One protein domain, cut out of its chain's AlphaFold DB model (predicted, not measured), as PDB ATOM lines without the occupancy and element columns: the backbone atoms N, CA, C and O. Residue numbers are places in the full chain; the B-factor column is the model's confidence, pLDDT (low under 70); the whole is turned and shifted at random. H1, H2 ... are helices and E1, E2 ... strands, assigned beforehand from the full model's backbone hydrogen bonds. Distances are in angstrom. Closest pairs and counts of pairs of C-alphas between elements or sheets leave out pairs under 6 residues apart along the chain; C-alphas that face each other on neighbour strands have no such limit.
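This is residues 95 to 247 of the 247 residues of an uncharacterized protein of Modestobacter sp. DSM 46791 (UniProt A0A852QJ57). Two lobes sit end to end along the longest axis: a smaller one, where helices H1 and H2 pack on a three-stranded sheet, and a larger one, a strongly twisted five-stranded sheet with H5 over one face and H3 and H4 over the other. Short H3 sits between the two sheets, near the middle of the whole. The printed part has 153 residues with five named helices and eight named strands, in the order H1 E1 E2 E3 H2 E4 E5 H3 H4 E6 E7 H5 E8, of mixed class. Both sheets are antiparallel, ordered E1 - E2 - E3 and E4 - E5 - E7 - E6 - E8. The whole is compact, with a radius of gyration of the C-alphas of 15.3 A, and spans 48 by 32 by 29 A.

H1, residues 97 to 103, touches H2, residues 141 to 155, at a shallow tilt of 21 degrees, the same way; their closest C-alphas, of Ala 101 and Val 147, are 4.8 A apart. E1, residues 105 to 110, E2, residues 118 to 126, and E3, residues 129 to 132, form a meander, each strand the antiparallel neighbour of the one before, with N 105 and O 123 at 2.8 A and N 124 and O 131 at 2.9 A, within hydrogen-bond range. E2 bends by 60 degrees at residue 122. H2 is over E1 and E2 at a height of 9.3 A; H3, residues 180 to 185, is on the opposite face, over E1. H2 touches H3 with residues 152 to 155 alone, C-alphas 155 and 182 being closest at 5.1 A. E4, residues 161 to 165, and E5, residues 168 to 172, form a hairpin, with N 163 and O 170 at 2.8 A. E6, residues 204 to 208, and E7, residues 214 to 218, form another, with N 205 and O 217 at 2.8 A. H4, residues 187 to 196, is on the same face of this sheet as H3, over E5. H5, residues 219 to 228, is on the opposite face, along the strands, at 9 degrees to E6 on the local plane. In H1, H2, H4 and H5 every O i to N i+4 pair is within range; H3 has 0 of 2, and 2 of 3 O i to N i+3 pairs.

H1 begins at C-alpha 97, (358.944, 366.219, 438.500). E2 measures 22.0 A and H2 21.2 A from first to last C-alpha. E8, residues 234 to 237, ends at (387.335, 354.636, 446.224).

The two farthest C-alphas, of Ser 138 and Gly 198, are 49.4 A apart. The printed part has no cut, no link is long, and no printed residue is under 70 in pLDDT.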
ATOM      1  N   VAL A  95     358.408 362.220 444.942       90.62
ATOM      2  CA  VAL A  95     358.216 363.638 444.642       90.62
ATOM      3  C   VAL A  95     357.840 363.846 443.161       90.62
ATOM      4  O   VAL A  95     358.331 363.099 442.302       90.62
ATOM      5  N   PRO A  96     356.961 364.810 442.823       90.44
ATOM      6  CA  PRO A  96     356.675 365.209 441.443       90.44
ATOM      7  C   PRO A  96     357.876 365.803 440.694       90.44
ATOM      8  O   PRO A  96     358.783 366.375 441.296       90.44
ATOM      9  N   ASP A  97     357.851 365.729 439.358       92.00
ATOM     10  CA  ASP A  97     358.944 366.219 438.500       92.00
ATOM     11  C   ASP A  97     359.191 367.726 438.652       92.00
ATOM     12  O   ASP A  97     360.338 368.153 438.748       92.00
ATOM     13  N   ALA A  98     358.125 368.527 438.738       91.00
ATOM     14  CA  ALA A  98     358.229 369.981 438.878       91.00
ATOM     15  C   ALA A  98     358.877 370.407 440.210       91.00
ATOM     16  O   ALA A  98     359.706 371.320 440.252       91.00
ATOM     17  N   GLU A  99     358.541 369.715 441.302       93.12
ATOM     18  CA  GLU A  99     359.160 369.954 442.606       93.12
ATOM     19  C   GLU A  99     360.639 369.556 442.585       93.12
ATOM     20  O   GLU A  99     361.498 370.341 442.992       93.12
ATOM     21  N   ALA A 100     360.961 368.376 442.043       95.12
ATOM     22  CA  ALA A 100     362.339 367.909 441.929       95.12
ATOM     23  C   ALA A 100     363.208 368.816 441.049       95.12
ATOM     24  O   ALA A 100     364.365 369.071 441.389       95.12
ATOM     25  N   ALA A 101     362.649 369.364 439.968       95.44
ATOM     26  CA  ALA A 101     363.330 370.348 439.134       95.44
ATOM     27  C   ALA A 101     363.748 371.589 439.932       95.44
ATOM     28  O   ALA A 101     364.864 372.087 439.764       95.44
ATOM     29  N   THR A 102     362.887 372.036 440.844       95.31
ATOM     30  CA  THR A 102     363.093 373.261 441.621       95.31
ATOM     31  C   THR A 102     364.036 373.045 442.805       95.31
ATOM     32  O   THR A 102     364.964 373.827 443.004       95.31
ATOM     33  N   ALA A 103     363.831 371.976 443.579       95.81
ATOM     34  CA  ALA A 103     364.428 371.826 444.909       95.81
ATOM     35  C   ALA A 103     365.121 370.475 445.158       95.81
ATOM     36  O   ALA A 103     365.575 370.216 446.268       95.81
ATOM     37  N   GLY A 104     365.216 369.603 444.150       97.62
ATOM     38  CA  GLY A 104     365.839 368.287 444.300       97.62
ATOM     39  C   GLY A 104     367.326 368.357 444.653       97.62
ATOM     40  O   GLY A 104     368.050 369.168 444.089       97.62
ATOM     41  N   ILE A 105     367.787 367.483 445.537       98.25
ATOM     42  CA  ILE A 105     369.177 367.355 445.999       98.25
ATOM     43  C   ILE A 105     369.683 365.973 445.590       98.25
ATOM     44  O   ILE A 105     368.957 364.992 445.733       98.25
ATOM     45  N   ALA A 106     370.905 365.877 445.072       98.06
ATOM     46  CA  ALA A 106     371.542 364.601 444.768       98.06
ATOM     47  C   ALA A 106     372.192 363.992 446.022       98.06
ATOM     48  O   ALA A 106     373.003 364.635 446.691       98.06
ATOM     49  N   VAL A 107     371.846 362.744 446.317       97.62
ATOM     50  CA  VAL A 107     372.392 361.939 447.419       97.62
ATOM     51  C   VAL A 107     372.694 360.528 446.924       97.62
ATOM     52  O   VAL A 107     372.182 360.115 445.881       97.62
ATOM     53  N   LEU A 108     373.489 359.768 447.671       97.38
ATOM     54  CA  LEU A 108     373.643 358.333 447.451       97.38
ATOM     55  C   LEU A 108     372.588 357.553 448.230       97.38
ATOM     56  O   LEU A 108     372.395 357.761 449.429       97.38
ATOM     57  N   ASP A 109     371.941 356.618 447.544       96.56
ATOM     58  CA  ASP A 109     370.941 355.728 448.124       96.56
ATOM     59  C   ASP A 109     371.035 354.324 447.512       96.56
ATOM     60  O   ASP A 109     371.679 354.114 446.479       96.56
ATOM     61  N   TRP A 110     370.386 353.349 448.145       95.94
ATOM     62  CA  TRP A 110     370.309 351.982 447.651       95.94
ATOM     63  C   TRP A 110     369.580 351.919 446.304       95.94
ATOM     64  O   TRP A 110     368.459 352.424 446.138       95.94
ATOM     65  N   THR A 111     370.211 351.250 445.342       95.19
ATOM     66  CA  THR A 111     369.650 350.991 444.004       95.19
ATOM     67  C   THR A 111     368.785 349.734 443.969       95.19
ATOM     68  O   THR A 111     367.928 349.598 443.097       95.19
ATOM     69  N   ASP A 112     368.965 348.839 444.939       93.62
ATOM     70  CA  ASP A 112     368.292 347.552 445.024       93.62
ATOM     71  C   ASP A 112     367.766 347.261 446.435       93.62
ATOM     72  O   ASP A 112     368.270 347.753 447.446       93.62
ATOM     73  N   ALA A 113     366.733 346.420 446.509       89.56
ATOM     74  CA  ALA A 113     366.099 346.065 447.776       89.56
ATOM     75  C   ALA A 113     366.981 345.183 448.677       89.56
ATOM     76  O   ALA A 113     366.739 345.136 449.886       89.56
ATOM     77  N   ALA A 114     367.972 344.493 448.102       93.25
ATOM     78  CA  ALA A 114     368.929 343.673 448.838       93.25
ATOM     79  C   ALA A 114     370.066 344.507 449.458       93.25
ATOM     80  O   ALA A 114     370.868 343.949 450.201       93.25
ATOM     81  N   GLN A 115     370.086 345.827 449.221       95.06
ATOM     82  CA  GLN A 115     371.078 346.760 449.761       95.06
ATOM     83  C   GLN A 115     372.506 346.347 449.391       95.06
ATOM     84  O   GLN A 115     373.400 346.298 450.235       95.06
ATOM     85  N   THR A 116     372.708 346.008 448.118       94.19
ATOM     86  CA  THR A 116     373.999 345.523 447.608       94.19
ATOM     87  C   THR A 116     374.762 346.585 446.825       94.19
ATOM     88  O   THR A 116     375.991 346.551 446.795       94.19
ATOM     89  N   ALA A 117     374.063 347.553 446.230       95.25
ATOM     90  CA  ALA A 117     374.668 348.628 445.457       95.25
ATOM     91  C   ALA A 117     374.023 349.988 445.741       95.25
ATOM     92  O   ALA A 117     372.803 350.117 445.890       95.25
ATOM     93  N   VAL A 118     374.858 351.028 445.741       97.12
ATOM     94  CA  VAL A 118     374.433 352.426 445.869       97.12
ATOM     95  C   VAL A 118     374.542 353.159 444.536       97.12
ATOM     96  O   VAL A 118     375.337 352.796 443.670       97.12
ATOM     97  N   GLY A 119     373.733 354.199 444.379       97.19
ATOM     98  CA  GLY A 119     373.726 355.063 443.207       97.19
ATOM     99  C   GLY A 119     373.178 356.440 443.542       97.19
ATOM    100  O   GLY A 119     372.612 356.655 444.617       97.19
ATOM    101  N   TRP A 120     373.339 357.377 442.612       97.69
ATOM    102  CA  TRP A 120     372.809 358.723 442.763       97.69
ATOM    103  C   TRP A 120     371.288 358.716 442.708       97.69
ATOM    104  O   TRP A 120     370.672 358.115 441.828       97.69
ATOM    105  N   ARG A 121     370.664 359.448 443.618       97.31
ATOM    106  CA  ARG A 121     369.223 359.643 443.663       97.31
ATOM    107  C   ARG A 121     368.935 361.103 443.953       97.31
ATOM    108  O   ARG A 121     369.594 361.722 444.781       97.31
ATOM    109  N   VAL A 122     367.942 361.657 443.265       98.12
ATOM    110  CA  VAL A 122     367.426 362.979 443.621       98.12
ATOM    111  C   VAL A 122     366.400 362.797 444.732       98.12
ATOM    112  O   VAL A 122     365.498 361.967 444.613       98.12
ATOM    113  N   VAL A 123     366.523 363.576 445.797       97.44
ATOM    114  CA  VAL A 123     365.591 363.605 446.927       97.44
ATOM    115  C   VAL A 123     365.133 365.032 447.199       97.44
ATOM    116  O   VAL A 123     365.798 365.989 446.811       97.44
ATOM    117  N   LEU A 124     364.011 365.189 447.891       95.75
ATOM    118  CA  LEU A 124     363.632 366.451 448.523       95.75
ATOM    119  C   LEU A 124     363.340 366.220 449.994       95.75
ATOM    120  O   LEU A 124     362.907 365.140 450.385       95.75
ATOM    121  N   VAL A 125     363.528 367.254 450.807       93.12
ATOM    122  CA  VAL A 125     363.171 367.195 452.222       93.12
ATOM    123  C   VAL A 125     361.694 367.530 452.388       93.12
ATOM    124  O   VAL A 125     361.267 368.636 452.066       93.12
ATOM    125  N   ARG A 126     360.920 366.592 452.933       89.38
ATOM    126  CA  ARG A 126     359.535 366.801 453.374       89.38
ATOM    127  C   ARG A 126     359.433 366.391 454.835       89.38
ATOM    128  O   ARG A 126     359.805 365.275 455.181       89.38
ATOM    129  N   ASP A 127     358.983 367.304 455.694       85.75
ATOM    130  CA  ASP A 127     358.820 367.067 457.137       85.75
ATOM    131  C   ASP A 127     360.066 366.459 457.822       85.75
ATOM    132  O   ASP A 127     359.966 365.582 458.676       85.75
ATOM    133  N   GLY A 128     361.262 366.906 457.422       87.56
ATOM    134  CA  GLY A 128     362.532 366.413 457.974       87.56
ATOM    135  C   GLY A 128     362.986 365.048 457.443       87.56
ATOM    136  O   GLY A 128     363.943 364.486 457.966       87.56
ATOM    137  N   VAL A 129     362.339 364.522 456.400       89.75
ATOM    138  CA  VAL A 129     362.683 363.246 455.760       89.75
ATOM    139  C   VAL A 129     363.109 363.487 454.316       89.75
ATOM    140  O   VAL A 129     362.451 364.232 453.590       89.75
ATOM    141  N   ALA A 130     364.194 362.844 453.881       93.56
ATOM    142  CA  ALA A 130     364.583 362.810 452.477       93.56
ATOM    143  C   ALA A 130     363.659 361.854 451.704       93.56
ATOM    144  O   ALA A 130     363.632 360.649 451.953       93.56
ATOM    145  N   VAL A 131     362.883 362.399 450.773       93.81
ATOM    146  CA  VAL A 131     361.888 361.676 449.983       93.81
ATOM    147  C   VAL A 131     362.361 361.587 448.537       93.81
ATOM    148  O   VAL A 131     362.698 362.615 447.944       93.81
ATOM    149  N   PRO A 132     362.396 360.385 447.942       94.81
ATOM    150  CA  PRO A 132     362.975 360.198 446.626       94.81
ATOM    151  C   PRO A 132     362.100 360.794 445.525       94.81
ATOM    152  O   PRO A 132     360.877 360.638 445.507       94.81
ATOM    153  N   TRP A 133     362.732 361.436 444.552       95.00
ATOM    154  CA  TRP A 133     362.116 361.725 443.268       95.00
ATOM    155  C   TRP A 133     362.186 360.485 442.380       95.00
ATOM    156  O   TRP A 133     363.213 359.813 442.286       95.00
ATOM    157  N   ARG A 134     361.084 360.207 441.689       91.19
ATOM    158  CA  ARG A 134     361.032 359.226 440.607       91.19
ATOM    159  C   ARG A 134     360.508 359.946 439.371       91.19
ATOM    160  O   ARG A 134     359.425 360.511 439.484       91.19
ATOM    161  N   PRO A 135     361.205 359.929 438.224       91.44
ATOM    162  CA  PRO A 135     360.679 360.512 436.993       91.44
ATOM    163  C   PRO A 135     359.290 359.955 436.648       91.44
ATOM    164  O   PRO A 135     359.039 358.756 436.826       91.44
ATOM    165  N   SER A 136     358.371 360.801 436.169       89.06
ATOM    166  CA  SER A 136     357.087 360.303 435.654       89.06
ATOM    167  C   SER A 136     357.301 359.468 434.391       89.06
ATOM    168  O   SER A 136     358.307 359.597 433.697       89.06
ATOM    169  N   ARG A 137     356.331 358.607 434.056       86.62
ATOM    170  CA  ARG A 137     356.395 357.792 432.828       86.62
ATOM    171  C   ARG A 137     356.396 358.635 431.548       86.62
ATOM    172  O   ARG A 137     356.837 358.149 430.517       86.62
ATOM    173  N   SER A 138     355.882 359.859 431.626       86.50
ATOM    174  CA  SER A 138     355.838 360.835 430.538       86.50
ATOM    175  C   SER A 138     356.984 361.848 430.595       86.50
ATOM    176  O   SER A 138     356.979 362.792 429.810       86.50
ATOM    177  N   ALA A 139     357.925 361.714 431.539       88.38
ATOM    178  CA  ALA A 139     359.043 362.639 431.654       88.38
ATOM    179  C   ALA A 139     359.992 362.477 430.460       88.38
ATOM    180  O   ALA A 139     360.472 361.379 430.175       88.38
ATOM    181  N   ASP A 140     360.276 363.590 429.791       91.88
ATOM    182  CA  ASP A 140     361.208 363.648 428.669       91.88
ATOM    183  C   ASP A 140     362.661 363.429 429.159       91.88
ATOM    184  O   ASP A 140     363.070 364.079 430.133       91.88
ATOM    185  N   PRO A 141     363.472 362.534 428.553       94.50
ATOM    186  CA  PRO A 141     364.829 362.249 429.030       94.50
ATOM    187  C   PRO A 141     365.753 363.471 429.217       94.50
ATOM    188  O   PRO A 141     366.462 363.506 430.228       94.50
ATOM    189  N   PRO A 142     365.750 364.499 428.342       96.06
ATOM    190  CA  PRO A 142     366.481 365.746 428.572       96.06
ATOM    191  C   PRO A 142     366.047 366.473 429.850       96.06
ATOM    192  O   PRO A 142     366.902 366.933 430.607       96.06
ATOM    193  N   VAL A 143     364.743 366.515 430.148       93.75
ATOM    194  CA  VAL A 143     364.222 367.100 431.395       93.75
ATOM    195  C   VAL A 143     364.719 366.298 432.595       93.75
ATOM    196  O   VAL A 143     365.195 366.873 433.571       93.75
ATOM    197  N   VAL A 144     364.693 364.965 432.515       96.50
ATOM    198  CA  VAL A 144     365.217 364.103 433.586       96.50
ATOM    199  C   VAL A 144     366.702 364.378 433.845       96.50
ATOM    200  O   VAL A 144     367.122 364.492 434.998       96.50
ATOM    201  N   HIS A 145     367.498 364.514 432.784       96.50
ATOM    202  CA  HIS A 145     368.915 364.852 432.890       96.50
ATOM    203  C   HIS A 145     369.140 366.252 433.484       96.50
ATOM    204  O   HIS A 145     370.014 366.420 434.337       96.50
ATOM    205  N   GLN A 146     368.324 367.236 433.100       97.12
ATOM    206  CA  GLN A 146     368.383 368.590 433.649       97.12
ATOM    207  C   GLN A 146     368.094 368.603 435.156       97.12
ATOM    208  O   GLN A 146     368.847 369.218 435.910       97.12
ATOM    209  N   VAL A 147     367.058 367.888 435.615       97.88
ATOM    210  CA  VAL A 147     366.731 367.766 437.048       97.88
ATOM    211  C   VAL A 147     367.900 367.162 437.825       97.88
ATOM    212  O   VAL A 147     368.284 367.693 438.866       97.88
ATOM    213  N   ARG A 148     368.494 366.079 437.308       97.75
ATOM    214  CA  ARG A 148     369.655 365.403 437.911       97.75
ATOM    215  C   ARG A 148     370.875 366.319 438.012       97.75
ATOM    216  O   ARG A 148     371.485 366.413 439.073       97.75
ATOM    217  N   SER A 149     371.183 367.036 436.938       97.00
ATOM    218  CA  SER A 149     372.312 367.972 436.888       97.00
ATOM    219  C   SER A 149     372.115 369.149 437.845       97.00
ATOM    220  O   SER A 149     373.016 369.494 438.607       97.00
ATOM    221  N   ALA A 150     370.909 369.725 437.883       97.88
ATOM    222  CA  ALA A 150     370.573 370.784 438.830       97.88
ATOM    223  C   ALA A 150     370.629 370.295 440.286       97.88
ATOM    224  O   ALA A 150     371.046 371.038 441.175       97.88
ATOM    225  N   ALA A 151     370.245 369.040 440.537       98.25
ATOM    226  CA  ALA A 151     370.312 368.441 441.863       98.25
ATOM    227  C   ALA A 151     371.752 368.270 442.366       98.25
ATOM    228  O   ALA A 151     371.997 368.558 443.533       98.25
ATOM    229  N   LEU A 152     372.696 367.885 441.498       97.00
ATOM    230  CA  LEU A 152     374.127 367.874 441.833       97.00
ATOM    231  C   LEU A 152     374.619 369.274 442.222       97.00
ATOM    232  O   LEU A 152     375.260 369.433 443.256       97.00
ATOM    233  N   GLY A 153     374.256 370.299 441.442       96.38
ATOM    234  CA  GLY A 153     374.615 371.686 441.752       96.38
ATOM    235  C   GLY A 153     374.061 372.161 443.099       96.38
ATOM    236  O   GLY A 153     374.767 372.805 443.870       96.38
ATOM    237  N   ARG A 154     372.816 371.801 443.433       97.50
ATOM    238  CA  ARG A 154     372.209 372.149 444.730       97.50
ATOM    239  C   ARG A 154     372.805 371.379 445.905       97.50
ATOM    240  O   ARG A 154     372.871 371.944 446.994       97.50
ATOM    241  N   SER A 155     373.267 370.143 445.704       97.19
ATOM    242  CA  SER A 155     373.943 369.360 446.751       97.19
ATOM    243  C   SER A 155     375.181 370.053 447.311       97.19
ATOM    244  O   SER A 155     375.490 369.870 448.484       97.19
ATOM    245  N   TYR A 156     375.831 370.902 446.515       95.12
ATOM    246  CA  TYR A 156     376.980 371.697 446.949       95.12
ATOM    247  C   TYR A 156     376.651 372.623 448.133       95.12
ATOM    248  O   TYR A 156     377.489 372.855 448.993       95.12
ATOM    249  N   GLY A 157     375.414 373.132 448.197       94.00
ATOM    250  CA  GLY A 157     374.952 374.037 449.254       94.00
ATOM    251  C   GLY A 157     374.312 373.342 450.458       94.00
ATOM    252  O   GLY A 157     373.727 374.018 451.305       94.00
ATOM    253  N   VAL A 158     374.345 372.008 450.530       96.12
ATOM    254  CA  VAL A 158     373.714 371.263 451.627       96.12
ATOM    255  C   VAL A 158     374.609 371.315 452.867       96.12
ATOM    256  O   VAL A 158     375.750 370.855 452.809       96.12
ATOM    257  N   PRO A 159     374.113 371.828 454.009       93.69
ATOM    258  CA  PRO A 159     374.922 371.935 455.212       93.69
ATOM    259  C   PRO A 159     375.170 370.550 455.813       93.69
ATOM    260  O   PRO A 159     374.239 369.853 456.212       93.69
ATOM    261  N   VAL A 160     376.436 370.169 455.927       95.12
ATOM    262  CA  VAL A 160     376.866 368.955 456.623       95.12
ATOM    263  C   VAL A 160     377.921 369.303 457.661       95.12
ATOM    264  O   VAL A 160     378.679 370.254 457.503       95.12
ATOM    265  N   GLU A 161     377.960 368.524 458.731       96.06
ATOM    266  CA  GLU A 161     378.909 368.692 459.822       96.06
ATOM    267  C   GLU A 161     379.966 367.592 459.756       96.06
ATOM    268  O   GLU A 161     379.631 366.402 459.729       96.06
ATOM    269  N   LEU A 162     381.236 367.998 459.767       96.62
ATOM    270  CA  LEU A 162     382.375 367.102 459.916       96.62
ATOM    271  C   LEU A 162     382.610 366.781 461.394       96.62
ATOM    272  O   LEU A 162     382.738 367.668 462.237       96.62
ATOM    273  N   ARG A 163     382.754 365.494 461.698       96.88
ATOM    274  CA  ARG A 163     383.280 364.991 462.968       96.88
ATOM    275  C   ARG A 163     384.438 364.047 462.701       96.88
ATOM    276  O   ARG A 163     384.290 363.083 461.956       96.88
ATOM    277  N   VAL A 164     385.567 364.284 463.355       96.75
ATOM    278  CA  VAL A 164     386.729 363.394 463.278       96.75
ATOM    279  C   VAL A 164     386.695 362.399 464.435       96.75
ATOM    280  O   VAL A 164     386.569 362.788 465.595       96.75
ATOM    281  N   GLN A 165     386.798 361.107 464.122       94.25
ATOM    282  CA  GLN A 165     386.879 360.021 465.099       94.25
ATOM    283  C   GLN A 165     388.087 359.137 464.794       94.25
ATOM    284  O   GLN A 165     388.032 358.247 463.946       94.25
ATOM    285  N   GLY A 166     389.200 359.398 465.485       93.19
ATOM    286  CA  GLY A 166     390.473 358.750 465.174       93.19
ATOM    287  C   GLY A 166     390.861 359.018 463.712       93.19
ATOM    288  O   GLY A 166     390.898 360.182 463.326       93.19
ATOM    289  N   PRO A 167     391.108 357.986 462.885       94.81
ATOM    290  CA  PRO A 167     391.480 358.145 461.476       94.81
ATOM    291  C   PRO A 167     390.278 358.282 460.517       94.81
ATOM    292  O   PRO A 167     390.408 358.007 459.326       94.81
ATOM    293  N   VAL A 168     389.088 358.625 461.023       96.06
ATOM    294  CA  VAL A 168     387.838 358.635 460.247       96.06
ATOM    295  C   VAL A 168     387.229 360.028 460.240       96.06
ATOM    296  O   VAL A 168     386.975 360.600 461.301       96.06
ATOM    297  N   ALA A 169     386.919 360.539 459.052       97.12
ATOM    298  CA  ALA A 169     386.021 361.672 458.877       97.12
ATOM    299  C   ALA A 169     384.580 361.165 458.763       97.12
ATOM    300  O   ALA A 169     384.269 360.367 457.882       97.12
ATOM    301  N   LEU A 170     383.698 361.628 459.645       96.69
ATOM    302  CA  LEU A 170     382.266 361.354 459.606       96.69
ATOM    303  C   LEU A 170     381.517 362.625 459.235       96.69
ATOM    304  O   LEU A 170     381.601 363.625 459.945       96.69
ATOM    305  N   TRP A 171     380.736 362.552 458.169       96.75
ATOM    306  CA  TRP A 171     379.889 363.642 457.713       96.75
ATOM    307  C   TRP A 171     378.450 363.347 458.066       96.75
ATOM    308  O   TRP A 171     377.951 362.257 457.773       96.75
ATOM    309  N   SER A 172     377.781 364.312 458.688       96.81
ATOM    310  CA  SER A 172     376.366 364.179 459.002       96.81
ATOM    311  C   SER A 172     375.585 365.463 458.776       96.81
ATOM    312  O   SER A 172     376.014 366.530 459.199       96.81
ATOM    313  N   HIS A 173     374.408 365.361 458.166       96.44
ATOM    314  CA  HIS A 173     373.446 366.451 458.129       96.44
ATOM    315  C   HIS A 173     372.744 366.545 459.498       96.44
ATOM    316  O   HIS A 173     372.235 365.537 459.998       96.44
ATOM    317  N   PRO A 174     372.639 367.736 460.110       93.44
ATOM    318  CA  PRO A 174     372.231 367.872 461.513       93.44
ATOM    319  C   PRO A 174     370.784 367.451 461.798       93.44
ATOM    320  O   PRO A 174     370.416 367.207 462.945       93.44
ATOM    321  N   ARG A 175     369.928 367.417 460.770       93.56
ATOM    322  CA  ARG A 175     368.472 367.249 460.940       93.56
ATOM    323  C   ARG A 175     367.813 366.202 460.050       93.56
ATOM    324  O   ARG A 175     366.678 365.834 460.316       93.56
ATOM    325  N   VAL A 176     368.479 365.768 458.984       94.44
ATOM    326  CA  VAL A 176     367.847 364.985 457.907       94.44
ATOM    327  C   VAL A 176     368.814 363.882 457.502       94.44
ATOM    328  O   VAL A 176     369.690 364.128 456.672       94.44
ATOM    329  N   PRO A 177     368.686 362.690 458.104       90.69
ATOM    330  CA  PRO A 177     369.457 361.529 457.685       90.69
ATOM    331  C   PRO A 177     369.303 361.269 456.183       90.69
ATOM    332  O   PRO A 177     368.240 361.497 455.599       90.69
ATOM    333  N   GLY A 178     370.382 360.817 455.549       88.94
ATOM    334  CA  GLY A 178     370.428 360.535 454.117       88.94
ATOM    335  C   GLY A 178     370.892 361.712 453.258       88.94
ATOM    336  O   GLY A 178     371.367 361.474 452.151       88.94
ATOM    337  N   LEU A 179     370.846 362.954 453.760       96.69
ATOM    338  CA  LEU A 179     371.483 364.096 453.084       96.69
ATOM    339  C   LEU A 179     372.998 364.161 453.300       96.69
ATOM    340  O   LEU A 179     373.676 364.951 452.654       96.69
ATOM    341  N   ASP A 180     373.536 363.319 454.181       95.25
ATOM    342  CA  ASP A 180     374.949 363.282 454.561       95.25
ATOM    343  C   ASP A 180     375.865 363.094 453.339       95.25
ATOM    344  O   ASP A 180     376.928 363.696 453.231       95.25
ATOM    345  N   THR A 181     375.406 362.290 452.376       96.56
ATOM    346  CA  THR A 181     376.134 361.948 451.147       96.56
ATOM    347  C   THR A 181     376.093 363.048 450.085       96.56
ATOM    348  O   THR A 181     376.810 362.947 449.093       96.56
ATOM    349  N   ALA A 182     375.323 364.125 450.288       96.50
ATOM    350  CA  ALA A 182     375.358 365.291 449.405       96.50
ATOM    351  C   ALA A 182     376.760 365.918 449.366       96.50
ATOM    352  O   ALA A 182     377.180 366.407 448.324       96.50
ATOM    353  N   VAL A 183     377.524 365.815 450.461       95.00
ATOM    354  CA  VAL A 183     378.913 366.292 450.545       95.00
ATOM    355  C   VAL A 183     379.838 365.656 449.503       95.00
ATOM    356  O   VAL A 183     380.864 366.226 449.145       95.00
ATOM    357  N   LEU A 184     379.476 364.484 448.978       94.94
ATOM    358  CA  LEU A 184     380.316 363.754 448.036       94.94
ATOM    359  C   LEU A 184     380.384 364.417 446.650       94.94
ATOM    360  O   LEU A 184     381.245 364.056 445.852       94.94
ATOM    361  N   VAL A 185     379.529 365.410 446.366       94.50
ATOM    362  CA  VAL A 185     379.607 366.191 445.117       94.50
ATOM    363  C   VAL A 185     380.725 367.242 445.128       94.50
ATOM    364  O   VAL A 185     381.006 367.824 444.084       94.50
ATOM    365  N   ARG A 186     381.347 367.507 446.288       90.31
ATOM    366  CA  ARG A 186     382.354 368.566 446.491       90.31
ATOM    367  C   ARG A 186     383.700 368.002 446.980       90.31
ATOM    368  O   ARG A 186     384.104 368.257 448.114       90.31
ATOM    369  N   PRO A 187     384.403 367.209 446.146       86.56
ATOM    370  CA  PRO A 187     385.608 366.489 446.556       86.56
ATOM    371  C   PRO A 187     386.708 367.398 447.108       86.56
ATOM    372  O   PRO A 187     387.289 367.086 448.143       86.56
ATOM    373  N   GLU A 188     386.993 368.525 446.452       87.69
ATOM    374  CA  GLU A 188     388.113 369.386 446.852       87.69
ATOM    375  C   GLU A 188     387.867 370.068 448.203       87.69
ATOM    376  O   GLU A 188     388.760 370.086 449.049       87.69
ATOM    377  N   GLU A 189     386.650 370.574 448.437       89.94
ATOM    378  CA  GLU A 189     386.283 371.197 449.716       89.94
ATOM    379  C   GLU A 189     386.333 370.188 450.858       89.94
ATOM    380  O   GLU A 189     386.889 370.471 451.914       89.94
ATOM    381  N   LEU A 190     385.816 368.980 450.629       89.50
ATOM    382  CA  LEU A 190     385.819 367.927 451.633       89.50
ATOM    383  C   LEU A 190     387.240 367.512 452.028       89.50
ATOM    384  O   LEU A 190     387.527 367.359 453.215       89.50
ATOM    385  N   LEU A 191     388.138 367.361 451.052       89.69
ATOM    386  CA  LEU A 191     389.548 367.065 451.313       89.69
ATOM    387  C   LEU A 191     390.221 368.192 452.102       89.69
ATOM    388  O   LEU A 191     390.977 367.918 453.033       89.69
ATOM    389  N   ALA A 192     389.926 369.450 451.766       92.00
ATOM    390  CA  ALA A 192     390.442 370.605 452.490       92.00
ATOM    391  C   ALA A 192     389.915 370.664 453.935       92.00
ATOM    392  O   ALA A 192     390.698 370.894 454.854       92.00
ATOM    393  N   GLU A 193     388.624 370.403 454.156       94.25
ATOM    394  CA  GLU A 193     388.012 370.343 455.489       94.25
ATOM    395  C   GLU A 193     388.606 369.193 456.330       94.25
ATOM    396  O   GLU A 193     388.925 369.386 457.505       94.25
ATOM    397  N   MET A 194     388.839 368.018 455.732       94.00
ATOM    398  CA  MET A 194     389.515 366.894 456.396       94.00
ATOM    399  C   MET A 194     390.959 367.239 456.780       94.00
ATOM    400  O   MET A 194     391.358 367.011 457.924       94.00
ATOM    401  N   ALA A 195     391.724 367.829 455.861       93.69
ATOM    402  CA  ALA A 195     393.098 368.250 456.120       93.69
ATOM    403  C   ALA A 195     393.165 369.340 457.204       93.69
ATOM    404  O   ALA A 195     393.993 369.261 458.110       93.69
ATOM    405  N   ALA A 196     392.251 370.317 457.172       95.19
ATOM    406  CA  ALA A 196     392.131 371.354 458.197       95.19
ATOM    407  C   ALA A 196     391.780 370.778 459.579       95.19
ATOM    408  O   ALA A 196     392.191 371.325 460.601       95.19
ATOM    409  N   ALA A 197     391.070 369.648 459.615       94.62
ATOM    410  CA  ALA A 197     390.783 368.895 460.832       94.62
ATOM    411  C   ALA A 197     391.918 367.934 461.255       94.62
ATOM    412  O   ALA A 197     391.755 367.185 462.219       94.62
ATOM    413  N   GLY A 198     393.065 367.949 460.563       94.00
ATOM    414  CA  GLY A 198     394.246 367.145 460.888       94.00
ATOM    415  C   GLY A 198     394.206 365.702 460.379       94.00
ATOM    416  O   GLY A 198     394.992 364.875 460.841       94.00
ATOM    417  N   LEU A 199     393.301 365.375 459.450       93.56
ATOM    418  CA  LEU A 199     393.250 364.063 458.806       93.56
ATOM    419  C   LEU A 199     394.065 364.063 457.512       93.56
ATOM    420  O   LEU A 199     393.636 364.590 456.487       93.56
ATOM    421  N   GLU A 200     395.221 363.405 457.541       87.00
ATOM    422  CA  GLU A 200     395.997 363.107 456.338       87.00
ATOM    423  C   GLU A 200     395.535 361.777 455.736       87.00
ATOM    424  O   GLU A 200     395.934 360.710 456.198       87.00
ATOM    425  N   VAL A 201     394.693 361.834 454.703       82.56
ATOM    426  CA  VAL A 201     394.213 360.643 453.984       82.56
ATOM    427  C   VAL A 201     394.818 360.634 452.586       82.56
ATOM    428  O   VAL A 201     394.687 361.607 451.844       82.56
ATOM    429  N   ARG A 202     395.508 359.549 452.224       84.25
ATOM    430  CA  ARG A 202     396.225 359.451 450.939       84.25
ATOM    431  C   ARG A 202     395.367 358.830 449.848       84.25
ATOM    432  O   ARG A 202     395.477 359.223 448.692       84.25
ATOM    433  N   ASP A 203     394.535 357.860 450.218       88.75
ATOM    434  CA  ASP A 203     393.649 357.145 449.298       88.75
ATOM    435  C   ASP A 203     392.245 357.065 449.899       88.75
ATOM    436  O   ASP A 203     391.856 356.071 450.525       88.75
ATOM    437  N   VAL A 204     391.496 358.163 449.748       93.56
ATOM    438  CA  VAL A 204     390.175 358.317 450.360       93.56
ATOM    439  C   VAL A 204     389.215 357.266 449.823       93.56
ATOM    440  O   VAL A 204     388.885 357.224 448.635       93.56
ATOM    441  N   HIS A 205     388.719 356.451 450.741       96.38
ATOM    442  CA  HIS A 205     387.613 355.540 450.533       96.38
ATOM    443  C   HIS A 205     386.401 356.030 451.308       96.38
ATOM    444  O   HIS A 205     386.510 356.445 452.465       96.38
ATOM    445  N   VAL A 206     385.243 355.951 450.663       96.56
ATOM    446  CA  VAL A 206     383.956 356.249 451.286       96.56
ATOM    447  C   VAL A 206     383.304 354.953 451.739       96.56
ATOM    448  O   VAL A 206     383.304 353.963 451.006       96.56
ATOM    449  N   VAL A 207     382.736 354.964 452.941       97.25
ATOM    450  CA  VAL A 207     381.858 353.909 453.448       97.25
ATOM    451  C   VAL A 207     380.460 354.497 453.546       97.25
ATOM    452  O   VAL A 207     380.191 355.387 454.358       97.25
ATOM    453  N   VAL A 208     379.580 354.018 452.675       96.75
ATOM    454  CA  VAL A 208     378.226 354.536 452.510       96.75
ATOM    455  C   VAL A 208     377.237 353.531 453.074       96.75
ATOM    456  O   VAL A 208     377.107 352.412 452.577       96.75
ATOM    457  N   THR A 209     376.493 353.970 454.082       95.12
ATOM    458  CA  THR A 209     375.245 353.346 454.517       95.12
ATOM    459  C   THR A 209     374.170 354.425 454.409       95.12
ATOM    460  O   THR A 209     374.134 355.313 455.258       95.12
ATOM    461  N   PRO A 210     373.318 354.413 453.368       93.69
ATOM    462  CA  PRO A 210     372.221 355.366 453.229       93.69
ATOM    463  C   PRO A 210     371.422 355.515 454.532       93.69
ATOM    464  O   PRO A 210     371.210 354.535 455.247       93.69
ATOM    465  N   GLN A 211     370.993 356.744 454.840       90.38
ATOM    466  CA  GLN A 211     370.346 357.139 456.110       90.38
ATOM    467  C   GLN A 211     371.258 357.130 457.354       90.38
ATOM    468  O   GLN A 211     370.783 357.298 458.480       90.38
ATOM    469  N   ARG A 212     372.569 356.948 457.182       92.62
ATOM    470  CA  ARG A 212     373.582 357.099 458.233       92.62
ATOM    471  C   ARG A 212     374.623 358.138 457.804       92.62
ATOM    472  O   ARG A 212     374.764 358.385 456.606       92.62
ATOM    473  N   PRO A 213     375.383 358.699 458.764       94.94
ATOM    474  CA  PRO A 213     376.548 359.515 458.446       94.94
ATOM    475  C   PRO A 213     377.470 358.799 457.455       94.94
ATOM    476  O   PRO A 213     377.717 357.600 457.607       94.94
ATOM    477  N   VAL A 214     377.987 359.522 456.462       95.81
ATOM    478  CA  VAL A 214     378.957 358.958 455.516       95.81
ATOM    479  C   VAL A 214     380.359 359.058 456.101       95.81
ATOM    480  O   VAL A 214     380.754 360.106 456.617       95.81
ATOM    481  N   ALA A 215     381.107 357.958 456.040       96.50
ATOM    482  CA  ALA A 215     382.464 357.892 456.563       96.50
ATOM    483  C   ALA A 215     383.489 357.956 455.431       96.50
ATOM    484  O   ALA A 215     383.307 357.326 454.392       96.50
ATOM    485  N   CYS A 216     384.580 358.685 455.655       96.38
ATOM    486  CA  CYS A 216     385.721 358.782 454.752       96.38
ATOM    487  C   CYS A 216     386.998 358.450 455.526       96.38
ATOM    488  O   CYS A 216     387.236 359.008 456.600       96.38
ATOM    489  N   ALA A 217     387.808 357.537 455.001       96.38
ATOM    490  CA  ALA A 217     389.074 357.126 455.605       96.38
ATOM    491  C   ALA A 217     389.994 356.485 454.553       96.38
ATOM    492  O   ALA A 217     389.558 356.216 453.434       96.38
ATOM    493  N   ASP A 218     391.244 356.186 454.908       95.31
ATOM    494  CA  ASP A 218     392.092 355.331 454.068       95.31
ATOM    495  C   ASP A 218     391.508 353.911 453.959       95.31
ATOM    496  O   ASP A 218     390.827 353.417 454.867       95.31
ATOM    497  N   LEU A 219     391.840 353.209 452.872       94.88
ATOM    498  CA  LEU A 219     391.306 351.886 452.526       94.88
ATOM    499  C   LEU A 219     391.282 350.879 453.690       94.88
ATOM    500  O   LEU A 219     390.285 350.183 453.891       94.88
ATOM    501  N   GLY A 220     392.379 350.762 454.444       95.25
ATOM    502  CA  GLY A 220     392.482 349.795 455.543       95.25
ATOM    503  C   GLY A 220     391.478 350.069 456.666       95.25
ATOM    504  O   GLY A 220     390.838 349.145 457.170       95.25
ATOM    505  N   VAL A 221     391.295 351.346 457.007       96.31
ATOM    506  CA  VAL A 221     390.328 351.800 458.012       96.31
ATOM    507  C   VAL A 221     388.906 351.648 457.477       96.31
ATOM    508  O   VAL A 221     388.059 351.090 458.169       96.31
ATOM    509  N   ALA A 222     388.652 352.056 456.231       96.50
ATOM    510  CA  ALA A 222     387.345 351.939 455.588       96.50
ATOM    511  C   ALA A 222     386.851 350.481 455.531       96.50
ATOM    512  O   ALA A 222     385.717 350.192 455.911       96.50
ATOM    513  N   ARG A 223     387.721 349.535 455.150       95.44
ATOM    514  CA  ARG A 223     387.397 348.096 455.151       95.44
ATOM    515  C   ARG A 223     387.037 347.581 456.538       95.44
ATOM    516  O   ARG A 223     386.099 346.801 456.673       95.44
ATOM    517  N   ARG A 224     387.780 348.009 457.559       95.88
ATOM    518  CA  ARG A 224     387.504 347.623 458.944       95.88
ATOM    519  C   ARG A 224     386.167 348.187 459.422       95.88
ATOM    520  O   ARG A 224     385.378 347.429 459.971       95.88
ATOM    521  N   LEU A 225     385.884 349.463 459.148       94.88
ATOM    522  CA  LEU A 225     384.590 350.081 459.458       94.88
ATOM    523  C   LEU A 225     383.434 349.317 458.809       94.88
ATOM    524  O   LEU A 225     382.448 349.024 459.477       94.88
ATOM    525  N   ALA A 226     383.560 348.966 457.529       93.50
ATOM    526  CA  ALA A 226     382.533 348.213 456.817       93.50
ATOM    527  C   ALA A 226     382.339 346.794 457.379       93.50
ATOM    528  O   ALA A 226     381.209 346.321 457.454       93.50
ATOM    529  N   ALA A 227     383.418 346.129 457.805       92.88
ATOM    530  CA  ALA A 227     383.355 344.803 458.425       92.88
ATOM    531  C   ALA A 227     382.744 344.823 459.839       92.88
ATOM    532  O   ALA A 227     382.118 343.849 460.251       92.88
ATOM    533  N   GLU A 228     382.926 345.917 460.580       92.44
ATOM    534  CA  GLU A 228     382.371 346.112 461.925       92.44
ATOM    535  C   GLU A 228     380.954 346.726 461.901       92.44
ATOM    536  O   GLU A 228     380.277 346.777 462.932       92.44
ATOM    537  N   ALA A 229     380.474 347.180 460.737       88.69
ATOM    538  CA  ALA A 229     379.148 347.760 460.587       88.69
ATOM    539  C   ALA A 229     378.045 346.717 460.833       88.69
ATOM    540  O   ALA A 229     378.029 345.630 460.263       88.69
ATOM    541  N   THR A 230     377.046 347.079 461.640       85.88
ATOM    542  CA  THR A 230     375.897 346.205 461.945       85.88
ATOM    543  C   THR A 230     374.846 346.161 460.830       85.88
ATOM    544  O   THR A 230     373.810 345.518 460.987       85.88
ATOM    545  N   GLY A 231     375.046 346.905 459.742       87.56
ATOM    546  CA  GLY A 231     374.114 347.023 458.624       87.56
ATOM    547  C   GLY A 231     374.843 347.015 457.286       87.56
ATOM    548  O   GLY A 231     376.067 347.123 457.238       87.56
ATOM    549  N   ALA A 232     374.078 346.894 456.199       93.62
ATOM    550  CA  ALA A 232     374.634 346.923 454.854       93.62
ATOM    551  C   ALA A 232     375.409 348.229 454.612       93.62
ATOM    552  O   ALA A 232     374.963 349.324 454.972       93.62
ATOM    553  N   SER A 233     376.585 348.109 454.007       96.12
ATOM    554  CA  SER A 233     377.416 349.242 453.620       96.12
ATOM    555  C   SER A 233     378.132 348.935 452.312       96.12
ATOM    556  O   SER A 233     378.414 347.778 452.000       96.12
ATOM    557  N   VAL A 234     378.424 349.983 451.546       96.56
ATOM    558  CA  VAL A 234     379.282 349.894 450.363       96.56
ATOM    559  C   VAL A 234     380.544 350.688 450.637       96.56
ATOM    560  O   VAL A 234     380.476 351.850 451.032       96.56
ATOM    561  N   THR A 235     381.693 350.052 450.423       97.19
ATOM    562  CA  THR A 235     382.997 350.716 450.451       97.19
ATOM    563  C   THR A 235     383.508 350.866 449.031       97.19
ATOM    564  O   THR A 235     383.559 349.879 448.301       97.19
ATOM    565  N   MET A 236     383.912 352.073 448.648       96.25
ATOM    566  CA  MET A 236     384.495 352.329 447.331       96.25
ATOM    567  C   MET A 236     385.551 353.434 447.394       96.25
ATOM    568  O   MET A 236     385.507 354.264 448.310       96.25
ATOM    569  N   PRO A 237     386.496 353.468 446.440       94.88
ATOM    570  CA  PRO A 237     387.335 354.636 446.224       94.88
ATOM    571  C   PRO A 237     386.459 355.864 445.993       94.88
ATOM    572  O   PRO A 237     385.486 355.805 445.243       94.88
ATOM    573  N   TRP A 238     386.820 356.996 446.594       90.94
ATOM    574  CA  TRP A 238     386.066 358.238 446.418       90.94
ATOM    575  C   TRP A 238     385.891 358.603 444.938       90.94
ATOM    576  O   TRP A 238     384.816 359.007 444.508       90.94
ATOM    577  N   ARG A 239     386.955 358.448 444.143       90.38
ATOM    578  CA  ARG A 239     386.960 358.774 442.709       90.38
ATOM    579  C   ARG A 239     385.895 358.025 441.903       90.38
ATOM    580  O   ARG A 239     385.478 358.541 440.881       90.38
ATOM    581  N   ASP A 240     385.421 356.878 442.380       94.06
ATOM    582  CA  ASP A 240     384.406 356.085 441.682       94.06
ATOM    583  C   ASP A 240     382.980 356.605 441.968       94.06
ATOM    584  O   ASP A 240     382.027 356.233 441.285       94.06
ATOM    585  N   VAL A 241     382.812 357.498 442.955       93.06
ATOM    586  CA  VAL A 241     381.509 358.060 443.352       93.06
ATOM    587  C   VAL A 241     380.885 358.892 442.228       93.06
ATOM    588  O   VAL A 241     379.670 358.845 442.023       93.06
ATOM    589  N   VAL A 242     381.694 359.637 441.470       88.62
ATOM    590  CA  VAL A 242     381.197 360.479 440.365       88.62
ATOM    591  C   VAL A 242     380.640 359.651 439.205       88.62
ATOM    592  O   VAL A 242     379.729 360.105 438.517       88.62
ATOM    593  N   ASP A 243     381.127 358.417 439.046       91.62
ATOM    594  CA  ASP A 243     380.744 357.489 437.977       91.62
ATOM    595  C   ASP A 243     379.569 356.579 438.362       91.62
ATOM    596  O   ASP A 243     379.113 355.744 437.569       91.62
ATOM    597  N   LEU A 244     379.041 356.730 439.582       95.50
ATOM    598  CA  LEU A 244     377.875 355.977 440.013       95.50
ATOM    599  C   LEU A 244     376.671 356.265 439.116       95.50
ATOM    600  O   LEU A 244     376.404 357.381 438.668       95.50
ATOM    601  N   ARG A 245     375.885 355.218 438.877       95.12
ATOM    602  CA  ARG A 245     374.656 355.333 438.095       95.12
ATOM    603  C   ARG A 245     373.578 356.044 438.898       95.12
ATOM    604  O   ARG A 245     373.536 355.965 440.124       95.12
ATOM    605  N   TRP A 246     372.652 356.666 438.181       94.75
ATOM    606  CA  TRP A 246     371.419 357.152 438.778       94.75
ATOM    607  C   TRP A 246     370.433 356.006 439.009       94.75
ATOM    608  O   TRP A 246     370.201 355.199 438.104       94.75
ATOM    609  N   ALA A 247     369.853 355.976 440.205       85.38
ATOM    610  CA  ALA A 247     368.807 355.057 440.633       85.38
ATOM    611  C   ALA A 247     367.392 355.521 440.234       85.38
ATOM    612  O   ALA A 247     367.231 356.652 439.705       85.38
TER     613      ALA A 247